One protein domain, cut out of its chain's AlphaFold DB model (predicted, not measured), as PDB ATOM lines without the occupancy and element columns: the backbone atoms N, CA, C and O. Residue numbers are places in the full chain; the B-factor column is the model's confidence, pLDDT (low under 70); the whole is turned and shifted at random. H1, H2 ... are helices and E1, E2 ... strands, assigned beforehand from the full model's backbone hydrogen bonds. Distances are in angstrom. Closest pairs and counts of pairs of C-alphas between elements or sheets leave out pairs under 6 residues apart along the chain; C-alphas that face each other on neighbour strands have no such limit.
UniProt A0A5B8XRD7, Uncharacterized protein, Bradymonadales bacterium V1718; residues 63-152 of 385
ATOM      1  N   GLU A  63     -40.820  44.337  14.524       94.81
ATOM      2  CA  GLU A  63     -41.753  43.497  15.292       94.81
ATOM      3  C   GLU A  63     -41.154  42.126  15.639       94.81
ATOM      4  O   GLU A  63     -41.313  41.641  16.761       94.81
ATOM      5  N   PHE A  64     -40.421  41.515  14.701       95.19
ATOM      6  CA  PHE A  64     -39.713  40.265  14.953       95.19
ATOM      7  C   PHE A  64     -38.649  40.435  16.044       95.19
ATOM      8  O   PHE A  64     -38.608  39.644  16.983       95.19
ATOM      9  N   CYS A  65     -37.802  41.461  15.934       95.75
ATOM     10  CA  CYS A  65     -36.700  41.717  16.858       95.75
ATOM     11  C   CYS A  65     -37.201  42.111  18.253       95.75
ATOM     12  O   CYS A  65     -36.659  41.623  19.241       95.75
ATOM     13  N   GLU A  66     -38.290  42.880  18.352       95.38
ATOM     14  CA  GLU A  66     -38.981  43.142  19.622       95.38
ATOM     15  C   GLU A  66     -39.518  41.850  20.252       95.38
ATOM     16  O   GLU A  66     -39.359  41.631  21.451       95.38
ATOM     17  N   ARG A  67     -40.116  40.959  19.448       94.88
ATOM     18  CA  ARG A  67     -40.664  39.678  19.922       94.88
ATOM     19  C   ARG A  67     -39.602  38.754  20.515       94.88
ATOM     20  O   ARG A  67     -39.930  37.959  21.395       94.88
ATOM     21  N   ILE A  68     -38.371  38.818  20.015       93.88
ATOM     22  CA  ILE A  68     -37.257  37.986  20.490       93.88
ATOM     23  C   ILE A  68     -36.250  38.752  21.355       93.88
ATOM     24  O   ILE A  68     -35.212  38.188  21.690       93.88
ATOM     25  N   GLU A  69     -36.548  40.010  21.694       95.38
ATOM     26  CA  GLU A  69     -35.702  40.895  22.505       95.38
ATOM     27  C   GLU A  69     -34.273  41.077  21.942       95.38
ATOM     28  O   GLU A  69     -33.299  41.173  22.687       95.38
ATOM     29  N   ALA A  70     -34.140  41.126  20.612       95.56
ATOM     30  CA  ALA A  70     -32.869  41.343  19.924       95.56
ATOM     31  C   ALA A  70     -32.685  42.811  19.511       95.56
ATOM     32  O   ALA A  70     -33.575  43.430  18.933       95.56
ATOM     33  N   GLU A  71     -31.489  43.344  19.750       95.50
ATOM     34  CA  GLU A  71     -31.101  44.740  19.495       95.50
ATOM     35  C   GLU A  71     -30.044  44.875  18.384       95.50
ATOM     36  O   GLU A  71     -29.704  45.983  17.964       95.50
ATOM     37  N   CYS A  72     -29.460  43.757  17.945       96.12
ATOM     38  CA  CYS A  72     -28.400  43.742  16.945       96.12
ATOM     39  C   CYS A  72     -28.315  42.408  16.189       96.12
ATOM     40  O   CYS A  72     -28.891  41.408  16.608       96.12
ATOM     41  N   SER A  73     -27.535  42.392  15.102       95.31
ATOM     42  CA  SER A  73     -27.269  41.236  14.223       95.31
ATOM     43  C   SER A  73     -28.384  40.866  13.239       95.31
ATOM     44  O   SER A  73     -29.542  41.251  13.375       95.31
ATOM     45  N   GLU A  74     -28.003  40.080  12.226       95.38
ATOM     46  CA  GLU A  74     -28.932  39.396  11.325       95.38
ATOM     47  C   GLU A  74     -29.318  38.032  11.915       95.38
ATOM     48  O   GLU A  74     -28.466  37.158  12.096       95.38
ATOM     49  N   ILE A  75     -30.605  37.839  12.188       94.81
ATOM     50  CA  ILE A  75     -31.152  36.652  12.847       94.81
ATOM     51  C   ILE A  75     -32.042  35.895  11.867       94.81
ATOM     52  O   ILE A  75     -32.947  36.464  11.258       94.81
ATOM     53  N   GLU A  76     -31.800  34.594  11.715       95.31
ATOM     54  CA  GLU A  76     -32.705  33.704  10.989       95.31
ATOM     55  C   GLU A  76     -33.767  33.152  11.947       95.31
ATOM     56  O   GLU A  76     -33.441  32.564  12.979       95.31
ATOM     57  N   GLY A  77     -35.043  33.331  11.608       93.56
ATOM     58  CA  GLY A  77     -36.149  32.899  12.448       93.56
ATOM     59  C   GLY A  77     -37.449  32.710  11.685       93.56
ATOM     60  O   GLY A  77     -37.574  33.059  10.512       93.56
ATOM     61  N   ILE A  78     -38.420  32.116  12.372       94.69
ATOM     62  CA  ILE A  78     -39.756  31.877  11.834       94.69
ATOM     63  C   ILE A  78     -40.632  33.092  12.127       94.69
ATOM     64  O   ILE A  78     -40.793  33.464  13.294       94.69
ATOM     65  N   ASP A  79     -41.201  33.685  11.083       93.88
ATOM     66  CA  ASP A  79     -42.138  34.797  11.211       93.88
ATOM     67  C   ASP A  79     -43.492  34.351  11.803       93.88
ATOM     68  O   ASP A  79     -43.783  33.161  11.964       93.88
ATOM     69  N   ASN A  80     -44.353  35.308  12.134       92.88
ATOM     70  CA  ASN A  80     -45.732  35.071  12.582       92.88
ATOM     71  C   ASN A  80     -46.602  34.266  11.587       92.88
ATOM     72  O   ASN A  80     -47.673  33.787  11.962       92.88
ATOM     73  N   CYS A  81     -46.154  34.107  10.341       94.38
ATOM     74  CA  CYS A  81     -46.798  33.326   9.290       94.38
ATOM     75  C   CYS A  81     -46.222  31.911   9.141       94.38
ATOM     76  O   CYS A  81     -46.721  31.130   8.327       94.38
ATOM     77  N   GLY A  82     -45.213  31.549   9.936       91.88
ATOM     78  CA  GLY A  82     -44.581  30.235   9.891       91.88
ATOM     79  C   GLY A  82     -43.484  30.098   8.830       91.88
ATOM     80  O   GLY A  82     -43.014  28.981   8.603       91.88
ATOM     81  N   GLU A  83     -43.060  31.183   8.179       93.62
ATOM     82  CA  GLU A  83     -42.012  31.164   7.157       93.62
ATOM     83  C   GLU A  83     -40.643  31.541   7.741       93.62
ATOM     84  O   GLU A  83     -40.526  32.472   8.534       93.62
ATOM     85  N   SER A  84     -39.586  30.821   7.341       94.19
ATOM     86  CA  SER A  84     -38.208  31.134   7.754       94.19
ATOM     87  C   SER A  84     -37.656  32.312   6.970       94.19
ATOM     88  O   SER A  84     -37.684  32.306   5.735       94.19
ATOM     89  N   ARG A  85     -37.138  33.313   7.679       93.62
ATOM     90  CA  ARG A  85     -36.619  34.558   7.109       93.62
ATOM     91  C   ARG A  85     -35.433  35.069   7.914       93.62
ATOM     92  O   ARG A  85     -35.238  34.685   9.062       93.62
ATOM     93  N   THR A  86     -34.651  35.946   7.295       96.00
ATOM     94  CA  THR A  86     -33.565  36.674   7.956       96.00
ATOM     95  C   THR A  86     -34.030  38.089   8.271       96.00
ATOM     96  O   THR A  86     -34.510  38.791   7.378       96.00
ATOM     97  N   PHE A  87     -33.873  38.493   9.525       95.44
ATOM     98  CA  PHE A  87     -34.248  39.798  10.049       95.44
ATOM     99  C   PHE A  87     -33.004  40.518  10.555       95.44
ATOM    100  O   PHE A  87     -32.212  39.934  11.285       95.44
ATOM    101  N   ASP A  88     -32.819  41.770  10.149       95.50
ATOM    102  CA  ASP A  88     -31.749  42.628  10.656       95.50
ATOM    103  C   ASP A  88     -32.277  43.395  11.871       95.50
ATOM    104  O   ASP A  88     -33.116  44.286  11.720       95.50
ATOM    105  N   CYS A  89     -31.806  43.023  13.063       95.75
ATOM    106  CA  CYS A  89     -32.158  43.686  14.318       95.75
ATOM    107  C   CYS A  89     -31.310  44.930  14.590       95.75
ATOM    108  O   CYS A  89     -31.460  45.562  15.628       95.75
ATOM    109  N   GLY A  90     -30.457  45.322  13.641       93.56
ATOM    110  CA  GLY A  90     -29.671  46.537  13.700       93.56
ATOM    111  C   GLY A  90     -28.264  46.306  14.234       93.56
ATOM    112  O   GLY A  90     -27.651  45.244  14.089       93.56
ATOM    113  N   GLY A  91     -27.707  47.357  14.825       93.31
ATOM    114  CA  GLY A  91     -26.350  47.362  15.341       93.31
ATOM    115  C   GLY A  91     -26.230  48.261  16.555       93.31
ATOM    116  O   GLY A  91     -27.014  49.190  16.737       93.31
ATOM    117  N   CYS A  92     -25.224  47.976  17.369       94.06
ATOM    118  CA  CYS A  92     -25.034  48.660  18.632       94.06
ATOM    119  C   CYS A  92     -24.467  50.071  18.468       94.06
ATOM    120  O   CYS A  92     -23.686  50.347  17.550       94.06
ATOM    121  N   ASP A  93     -24.847  50.948  19.398       91.12
ATOM    122  CA  ASP A  93     -24.297  52.297  19.517       91.12
ATOM    123  C   ASP A  93     -22.776  52.280  19.761       91.12
ATOM    124  O   ASP A  93     -22.185  51.273  20.164       91.12
ATOM    125  N   GLU A  94     -22.118  53.419  19.515       87.44
ATOM    126  CA  GLU A  94     -20.667  53.546  19.696       87.44
ATOM    127  C   GLU A  94     -20.225  53.112  21.106       87.44
ATOM    128  O   GLU A  94     -20.691  53.638  22.115       87.44
ATOM    129  N   GLY A  95     -19.272  52.177  21.161       85.06
ATOM    130  CA  GLY A  95     -18.713  51.659  22.413       85.06
ATOM    131  C   GLY A  95     -19.444  50.449  22.998       85.06
ATOM    132  O   GLY A  95     -19.012  49.952  24.034       85.06
ATOM    133  N   LEU A  96     -20.498  49.956  22.344       92.19
ATOM    134  CA  LEU A  96     -21.175  48.706  22.686       92.19
ATOM    135  C   LEU A  96     -20.827  47.607  21.672       92.19
ATOM    136  O   LEU A  96     -20.543  47.870  20.502       92.19
ATOM    137  N   GLU A  97     -20.866  46.364  22.128       93.25
ATOM    138  CA  GLU A  97     -20.652  45.166  21.328       93.25
ATOM    139  C   GLU A  97     -21.925  44.319  21.319       93.25
ATOM    140  O   GLU A  97     -22.631  44.213  22.324       93.25
ATOM    141  N   CYS A  98     -22.222  43.722  20.166       95.06
ATOM    142  CA  CYS A  98     -23.330  42.787  20.048       95.06
ATOM    143  C   CYS A  98     -22.929  41.450  20.679       95.06
ATOM    144  O   CYS A  98     -21.938  40.841  20.263       95.06
ATOM    145  N   THR A  99     -23.675  41.012  21.687       92.44
ATOM    146  CA  THR A  99     -23.415  39.758  22.400       92.44
ATOM    147  C   THR A  99     -23.920  38.548  21.612       92.44
ATOM    148  O   THR A  99     -24.634  38.677  20.617       92.44
ATOM    149  N   GLU A 100     -23.600  37.338  22.077       91.44
ATOM    150  CA  GLU A 100     -24.177  36.103  21.517       91.44
ATOM    151  C   GLU A 100     -25.705  36.022  21.692       91.44
ATOM    152  O   GLU A 100     -26.371  35.295  20.958       91.44
ATOM    153  N   SER A 101     -26.261  36.789  22.634       92.00
ATOM    154  CA  SER A 101     -27.701  36.925  22.860       92.00
ATOM    155  C   SER A 101     -28.349  37.991  21.975       92.00
ATOM    156  O   SER A 101     -29.530  38.268  22.145       92.00
ATOM    157  N   ASN A 102     -27.609  38.573  21.023       94.50
ATOM    158  CA  ASN A 102     -28.080  39.635  20.130       94.50
ATOM    159  C   ASN A 102     -28.540  40.906  20.863       94.50
ATOM    160  O   ASN A 102     -29.356  41.661  20.342       94.50
ATOM    161  N   THR A 103     -28.002  41.155  22.055       94.19
ATOM    162  CA  THR A 103     -28.207  42.387  22.826       94.19
ATOM    163  C   THR A 103     -26.951  43.244  22.794       94.19
ATOM    164  O   THR A 103     -25.835  42.731  22.654       94.19
ATOM    165  N   CYS A 104     -27.111  44.558  22.920       94.38
ATOM    166  CA  CYS A 104     -26.001  45.493  22.905       94.38
ATOM    167  C   CYS A 104     -25.461  45.724  24.314       94.38
ATOM    168  O   CYS A 104     -26.121  46.302  25.176       94.38
ATOM    169  N   GLN A 105     -24.217  45.314  24.546       93.25
ATOM    170  CA  GLN A 105     -23.589  45.383  25.860       93.25
ATOM    171  C   GLN A 105     -22.232  46.073  25.788       93.25
ATOM    172  O   GLN A 105     -21.505  45.966  24.805       93.25
ATOM    173  N   ALA A 106     -21.863  46.789  26.848       93.62
ATOM    174  CA  ALA A 106     -20.521  47.342  26.946       93.62
ATOM    175  C   ALA A 106     -19.478  46.207  27.000       93.62
ATOM    176  O   ALA A 106     -19.715  45.200  27.673       93.62
ATOM    177  N   PRO A 107     -18.314  46.352  26.348       91.50
ATOM    178  CA  PRO A 107     -17.271  45.340  26.404       91.50
ATOM    179  C   PRO A 107     -16.795  45.127  27.845       91.50
ATOM    180  O   PRO A 107     -16.711  46.062  28.651       91.50
ATOM    181  N   ALA A 108     -16.448  43.883  28.175       91.25
ATOM    182  CA  ALA A 108     -15.889  43.562  29.481       91.25
ATOM    183  C   ALA A 108     -14.490  44.180  29.638       91.25
ATOM    184  O   ALA A 108     -13.621  44.004  28.780       91.25
ATOM    185  N   ASN A 109     -14.237  44.853  30.764       93.19
ATOM    186  CA  ASN A 109     -12.909  45.377  31.097       93.19
ATOM    187  C   ASN A 109     -12.525  45.026  32.545       93.19
ATOM    188  O   ASN A 109     -12.670  45.858  33.443       93.19
ATOM    189  N   PRO A 110     -12.011  43.805  32.783       92.81
ATOM    190  CA  PRO A 110     -11.705  43.331  34.131       92.81
ATOM    191  C   PRO A 110     -10.718  44.230  34.882       92.81
ATOM    192  O   PRO A 110     -10.874  44.435  36.080       92.81
ATOM    193  N   GLU A 111      -9.730  44.802  34.182       93.62
ATOM    194  CA  GLU A 111      -8.719  45.679  34.787       93.62
ATOM    195  C   GLU A 111      -9.339  46.991  35.291       93.62
ATOM    196  O   GLU A 111      -9.036  47.438  36.397       93.62
ATOM    197  N   ALA A 112     -10.251  47.588  34.516       93.31
ATOM    198  CA  ALA A 112     -10.958  48.794  34.934       93.31
ATOM    199  C   ALA A 112     -11.942  48.524  36.080       93.31
ATOM    200  O   ALA A 112     -12.005  49.307  37.027       93.31
ATOM    201  N   CYS A 113     -12.665  47.404  36.025       95.06
ATOM    202  CA  CYS A 113     -13.603  47.002  37.070       95.06
ATOM    203  C   CYS A 113     -12.887  46.710  38.395       95.06
ATOM    204  O   CYS A 113     -13.303  47.208  39.441       95.06
ATOM    205  N   GLU A 114     -11.746  46.013  38.357       94.94
ATOM    206  CA  GLU A 114     -10.908  45.776  39.539       94.94
ATOM    207  C   GLU A 114     -10.377  47.095  40.130       94.94
ATOM    208  O   GLU A 114     -10.395  47.284  41.349       94.94
ATOM    209  N   ALA A 115      -9.973  48.051  39.282       94.38
ATOM    210  CA  ALA A 115      -9.436  49.340  39.722       94.38
ATOM    211  C   ALA A 115     -10.434  50.185  40.536       94.38
ATOM    212  O   ALA A 115     -10.012  50.956  41.404       94.38
ATOM    213  N   VAL A 116     -11.737  50.038  40.279       93.50
ATOM    214  CA  VAL A 116     -12.810  50.728  41.018       93.50
ATOM    215  C   VAL A 116     -13.579  49.805  41.967       93.50
ATOM    216  O   VAL A 116     -14.515  50.262  42.615       93.50
ATOM    217  N   SER A 117     -13.164  48.537  42.087       93.44
ATOM    218  CA  SER A 117     -13.860  47.505  42.873       93.44
ATOM    219  C   SER A 117     -15.333  47.333  42.470       93.44
ATOM    220  O   SER A 117     -16.185  47.117  43.325       93.44
ATOM    221  N   ALA A 118     -15.623  47.449  41.172       95.06
ATOM    222  CA  ALA A 118     -16.935  47.155  40.611       95.06
ATOM    223  C   ALA A 118     -17.060  45.648  40.346       95.06
ATOM    224  O   ALA A 118     -16.302  45.091  39.552       95.06
ATOM    225  N   GLU A 119     -18.026  45.007  40.996       93.69
ATOM    226  CA  GLU A 119     -18.385  43.592  40.825       93.69
ATOM    227  C   GLU A 119     -19.507  43.398  39.798       93.69
ATOM    228  O   GLU A 119     -19.705  42.297  39.292       93.69
ATOM    229  N   CYS A 120     -20.264  44.461  39.510       94.75
ATOM    230  CA  CYS A 120     -21.412  44.417  38.617       94.75
ATOM    231  C   CYS A 120     -21.685  45.763  37.936       94.75
ATOM    232  O   CYS A 120     -21.159  46.818  38.317       94.75
ATOM    233  N   GLY A 121     -22.570  45.725  36.941       94.12
ATOM    234  CA  GLY A 121     -23.074  46.897  36.240       94.12
ATOM    235  C   GLY A 121     -22.070  47.461  35.241       94.12
ATOM    236  O   GLY A 121     -21.160  46.769  34.786       94.12
ATOM    237  N   THR A 122     -22.245  48.730  34.882       94.25
ATOM    238  CA  THR A 122     -21.369  49.433  33.941       94.25
ATOM    239  C   THR A 122     -20.624  50.577  34.621       94.25
ATOM    240  O   THR A 122     -21.132  51.216  35.546       94.25
ATOM    241  N   ILE A 123     -19.400  50.825  34.164       94.44
ATOM    242  CA  ILE A 123     -18.558  51.952  34.577       94.44
ATOM    243  C   ILE A 123     -18.105  52.738  33.345       94.44
ATOM    244  O   ILE A 123     -18.039  52.188  32.247       94.44
ATOM    245  N   ASP A 124     -17.772  54.016  33.518       93.19
ATOM    246  CA  ASP A 124     -17.167  54.831  32.459       93.19
ATOM    247  C   ASP A 124     -15.638  54.774  32.552       93.19
ATOM    248  O   ASP A 124     -15.052  55.092  33.591       93.19
ATOM    249  N   VAL A 125     -14.994  54.375  31.458       90.94
ATOM    250  CA  VAL A 125     -13.540  54.322  31.314       90.94
ATOM    251  C   VAL A 125     -13.138  55.293  30.213       90.94
ATOM    252  O   VAL A 125     -13.130  54.961  29.032       90.94
ATOM    253  N   GLU A 126     -12.809  56.523  30.611       89.44
ATOM    254  CA  GLU A 126     -12.376  57.588  29.695       89.44
ATOM    255  C   GLU A 126     -13.406  57.908  28.587       89.44
ATOM    256  O   GLU A 126     -13.035  58.244  27.461       89.44
ATOM    257  N   GLY A 127     -14.703  57.846  28.908       86.00
ATOM    258  CA  GLY A 127     -15.795  58.087  27.963       86.00
ATOM    259  C   GLY A 127     -16.247  56.858  27.169       86.00
ATOM    260  O   GLY A 127     -17.093  57.006  26.289       86.00
ATOM    261  N   ALA A 128     -15.693  55.674  27.447       89.38
ATOM    262  CA  ALA A 128     -16.177  54.402  26.921       89.38
ATOM    263  C   ALA A 128     -16.814  53.572  28.050       89.38
ATOM    264  O   ALA A 128     -16.189  53.413  29.105       89.38
ATOM    265  N   PRO A 129     -18.027  53.024  27.867       92.81
ATOM    266  CA  PRO A 129     -18.633  52.174  28.877       92.81
ATOM    267  C   PRO A 129     -17.883  50.839  28.960       92.81
ATOM    268  O   PRO A 129     -17.466  50.278  27.948       92.81
ATOM    269  N   ALA A 130     -17.734  50.311  30.170       94.19
ATOM    270  CA  ALA A 130     -17.202  48.981  30.425       94.19
ATOM    271  C   ALA A 130     -18.152  48.201  31.331       94.19
ATOM    272  O   ALA A 130     -18.630  48.730  32.334       94.19
ATOM    273  N   TYR A 131     -18.413  46.945  30.982       94.69
ATOM    274  CA  TYR A 131     -19.263  46.059  31.768       94.69
ATOM    275  C   TYR A 131     -18.436  45.268  32.787       94.69
ATOM    276  O   TYR A 131     -17.419  44.658  32.443       94.69
ATOM    277  N   CYS A 132     -18.879  45.289  34.043       94.81
ATOM    278  CA  CYS A 132     -18.197  44.674  35.181       94.81
ATOM    279  C   CYS A 132     -18.841  43.379  35.672       94.81
ATOM    280  O   CYS A 132     -18.289  42.753  36.571       94.81
ATOM    281  N   GLY A 133     -19.948  42.954  35.064       91.75
ATOM    282  CA  GLY A 133     -20.639  41.719  35.415       91.75
ATOM    283  C   GLY A 133     -22.088  41.933  35.831       91.75
ATOM    284  O   GLY A 133     -22.588  43.057  35.933       91.75
ATOM    285  N   GLU A 134     -22.740  40.815  36.102       91.12
ATOM    286  CA  GLU A 134     -24.077  40.720  36.672       91.12
ATOM    287  C   GLU A 134     -23.997  40.036  38.031       91.12
ATOM    288  O   GLU A 134     -23.095  39.239  38.302       91.12
ATOM    289  N   CYS A 135     -24.956  40.359  38.893       90.19
ATOM    290  CA  CYS A 135     -25.063  39.709  40.184       90.19
ATOM    291  C   CYS A 135     -25.701  38.328  40.051       90.19
ATOM    292  O   CYS A 135     -26.506  38.082  39.156       90.19
ATOM    293  N   ALA A 136     -25.348  37.429  40.968       85.25
ATOM    294  CA  ALA A 136     -26.022  36.143  41.086       85.25
ATOM    295  C   ALA A 136     -27.514  36.323  41.426       85.25
ATOM    296  O   ALA A 136     -27.920  37.361  41.957       85.25
ATOM    297  N   GLU A 137     -28.314  35.287  41.165       78.12
ATOM    298  CA  GLU A 137     -29.739  35.265  41.509       78.12
ATOM    299  C   GLU A 137     -29.983  35.672  42.976       78.12
ATOM    300  O   GLU A 137     -29.250  35.284  43.891       78.12
ATOM    301  N   GLY A 138     -31.013  36.495  43.200       77.75
ATOM    302  CA  GLY A 138     -31.345  37.043  44.520       77.75
ATOM    303  C   GLY A 138     -30.480  38.231  44.964       77.75
ATOM    304  O   GLY A 138     -30.595  38.683  46.101       77.75
ATOM    305  N   SER A 139     -29.612  38.752  44.095       87.94
ATOM    306  CA  SER A 139     -28.838  39.971  44.355       87.94
ATOM    307  C   SER A 139     -29.089  41.025  43.284       87.94
ATOM    308  O   SER A 139     -29.273  40.707  42.111       87.94
ATOM    309  N   GLU A 140     -29.062  42.293  43.679       90.81
ATOM    310  CA  GLU A 140     -29.150  43.429  42.768       90.81
ATOM    311  C   GLU A 140     -27.842  44.222  42.776       90.81
ATOM    312  O   GLU A 140     -27.105  44.254  43.767       90.81
ATOM    313  N   CYS A 141     -27.542  44.864  41.649       93.06
ATOM    314  CA  CYS A 141     -26.351  45.687  41.533       93.06
ATOM    315  C   CYS A 141     -26.601  47.065  42.160       93.06
ATOM    316  O   CYS A 141     -27.225  47.933  41.546       93.06
ATOM    317  N   VAL A 142     -26.099  47.278  43.376       92.38
ATOM    318  CA  VAL A 142     -26.196  48.555  44.096       92.38
ATOM    319  C   VAL A 142     -24.817  49.188  44.141       92.38
ATOM    320  O   VAL A 142     -23.890  48.629  44.718       92.38
ATOM    321  N   GLU A 143     -24.671  50.367  43.533       92.44
ATOM    322  CA  GLU A 143     -23.392  51.098  43.500       92.44
ATOM    323  C   GLU A 143     -22.220  50.210  43.025       92.44
ATOM    324  O   GLU A 143     -21.162  50.154  43.649       92.44
ATOM    325  N   ASN A 144     -22.436  49.480  41.921       93.56
ATOM    326  CA  ASN A 144     -21.469  48.554  41.315       93.56
ATOM    327  C   ASN A 144     -21.010  47.393  42.222       93.56
ATOM    328  O   ASN A 144     -20.044  46.711  41.893       93.56
ATOM    329  N   THR A 145     -21.707  47.142  43.331       93.06
ATOM    330  CA  THR A 145     -21.486  46.000  44.228       93.06
ATOM    331  C   THR A 145     -22.746  45.145  44.282       93.06
ATOM    332  O   THR A 145     -23.859  45.675  44.291       93.06
ATOM    333  N   CYS A 146     -22.600  43.824  44.339       91.38
ATOM    334  CA  CYS A 146     -23.761  42.951  44.461       91.38
ATOM    335  C   CYS A 146     -24.299  42.959  45.891       91.38
ATOM    336  O   CYS A 146     -23.636  42.512  46.828       91.38
ATOM    337  N   ALA A 147     -25.518  43.469  46.061       89.69
ATOM    338  CA  ALA A 147     -26.218  43.483  47.333       89.69
ATOM    339  C   ALA A 147     -27.360  42.468  47.317       89.69
ATOM    340  O   ALA A 147     -28.148  42.404  46.377       89.69
ATOM    341  N   CYS A 148     -27.464  41.693  48.392       87.44
ATOM    342  CA  CYS A 148     -28.557  40.753  48.580       87.44
ATOM    343  C   CYS A 148     -29.895  41.478  48.697       87.44
ATOM    344  O   CYS A 148     -30.095  42.272  49.621       87.44
ATOM    345  N   VAL A 149     -30.830  41.132  47.818       84.00
ATOM    346  CA  VAL A 149     -32.226  41.541  47.944       84.00
ATOM    347  C   VAL A 149     -32.974  40.376  48.560       84.00
ATOM    348  O   VAL A 149     -32.927  39.254  48.065       84.00
ATOM    349  N   GLY A 150     -33.645  40.621  49.683       76.69
ATOM    350  CA  GLY A 150     -34.515  39.606  50.262       76.69
ATOM    351  C   GLY A 150     -35.644  39.290  49.285       76.69
ATOM    352  O   GLY A 150     -36.404  40.185  48.925       76.69
ATOM    353  N   VAL A 151     -35.750  38.029  48.875       84.00
ATOM    354  CA  VAL A 151     -36.962  37.512  48.237       84.00
ATOM    355  C   VAL A 151     -38.011  37.353  49.335       84.00
ATOM    356  O   VAL A 151     -37.687  36.931  50.448       84.00
ATOM    357  N   ASP A 152     -39.253  37.748  49.071       89.38
ATOM    358  CA  ASP A 152     -40.316  37.565  50.051       89.38
ATOM    359  C   ASP A 152     -40.697  36.082  50.188       89.38
ATOM    360  O   ASP A 152     -40.580  35.291  49.251       89.38
TER     361      ASP A 152
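This is residues 63 to 152 of the 385 residues of an uncharacterized protein of Bradymonadales bacterium V1718 (UniProt A0A5B8XRD7). Three small two-stranded hairpins are strung along a loose, flat, roughly L-shaped chain: E1 and E2 with the short helix H1 next to them at one end, E3 and E4 with the short helix H2 next to them at the corner, and E5 and E6 along the other limb, followed by a short tail, residues 149 to 152. A long stretch with no named element, residues 89 to 109, bridges the first hairpin and H2. The printed part has 90 residues with two named helices and six named strands, in the order H1, E1, E2, H2, E3, E4, E5, E6; each sheet is an antiparallel pair, and the class is mixed, with under half of the residues in named elements. The whole is loose, with a radius of gyration of the C-alphas of 16.7 A, and spans 48 by 40 by 15 A.

E1, residues 74 to 78, is 13.2 A long and begins at C-alpha 74 (-28.932, 39.396, 11.325). E2, residues 84 to 88, is 13.5 A long. H1, residues 63 to 67, is 6.1 A long and begins at C-alpha 63 (-41.753, 43.497, 15.292). H2, residues 110 to 116, is 10.2 A long. E3, residues 122 to 125, measures 9.6 A, and E4, residues 128 to 131, measures 10.1 A. E5, residues 139 to 142, measures 9.0 A, and E6, residues 145 to 148, measures 9.8 A and ends at C-alpha 148 (-28.557, 40.753, 48.580).

E1 and E2 form an antiparallel hairpin at 149 degrees, with N 75 and O 87 within hydrogen-bond range at 2.8 A. The closest C-alphas of H1 and E2 are those of Phe 64 and Phe 87, 7.4 A apart. H1 and E1 are near each other, with 6 pairs of C-alphas within 10 A. E3 and E4 form an antiparallel hairpin at 143 degrees, with N 125 and O 128 at 2.8 A. The closest C-alphas of H2 and E3 are those of Ala 112 and Val 125, 7.1 A apart; those of H2 and E4 are Ala 112 and Ala 130, 7.7 A apart. E5 and E6 form an antiparallel hairpin at 138 degrees, with N 140 and O 147 at 2.9 A. E4 and E5 are apart, and so, for instance, are E2 and E3. In H1 and H2 every O i to N i+4 pair is within hydrogen-bond range.

The two C-alphas farthest apart are those of Cys 81 and Ala 115, at 50.8 A. The printed part has no cut. The link from E2 to H2, 21 residues, is long; within it residues 97 to 98 pair antiparallel with residues 104 to 105. The mean pLDDT of the printed part is 92.3, and no printed residue is under 70.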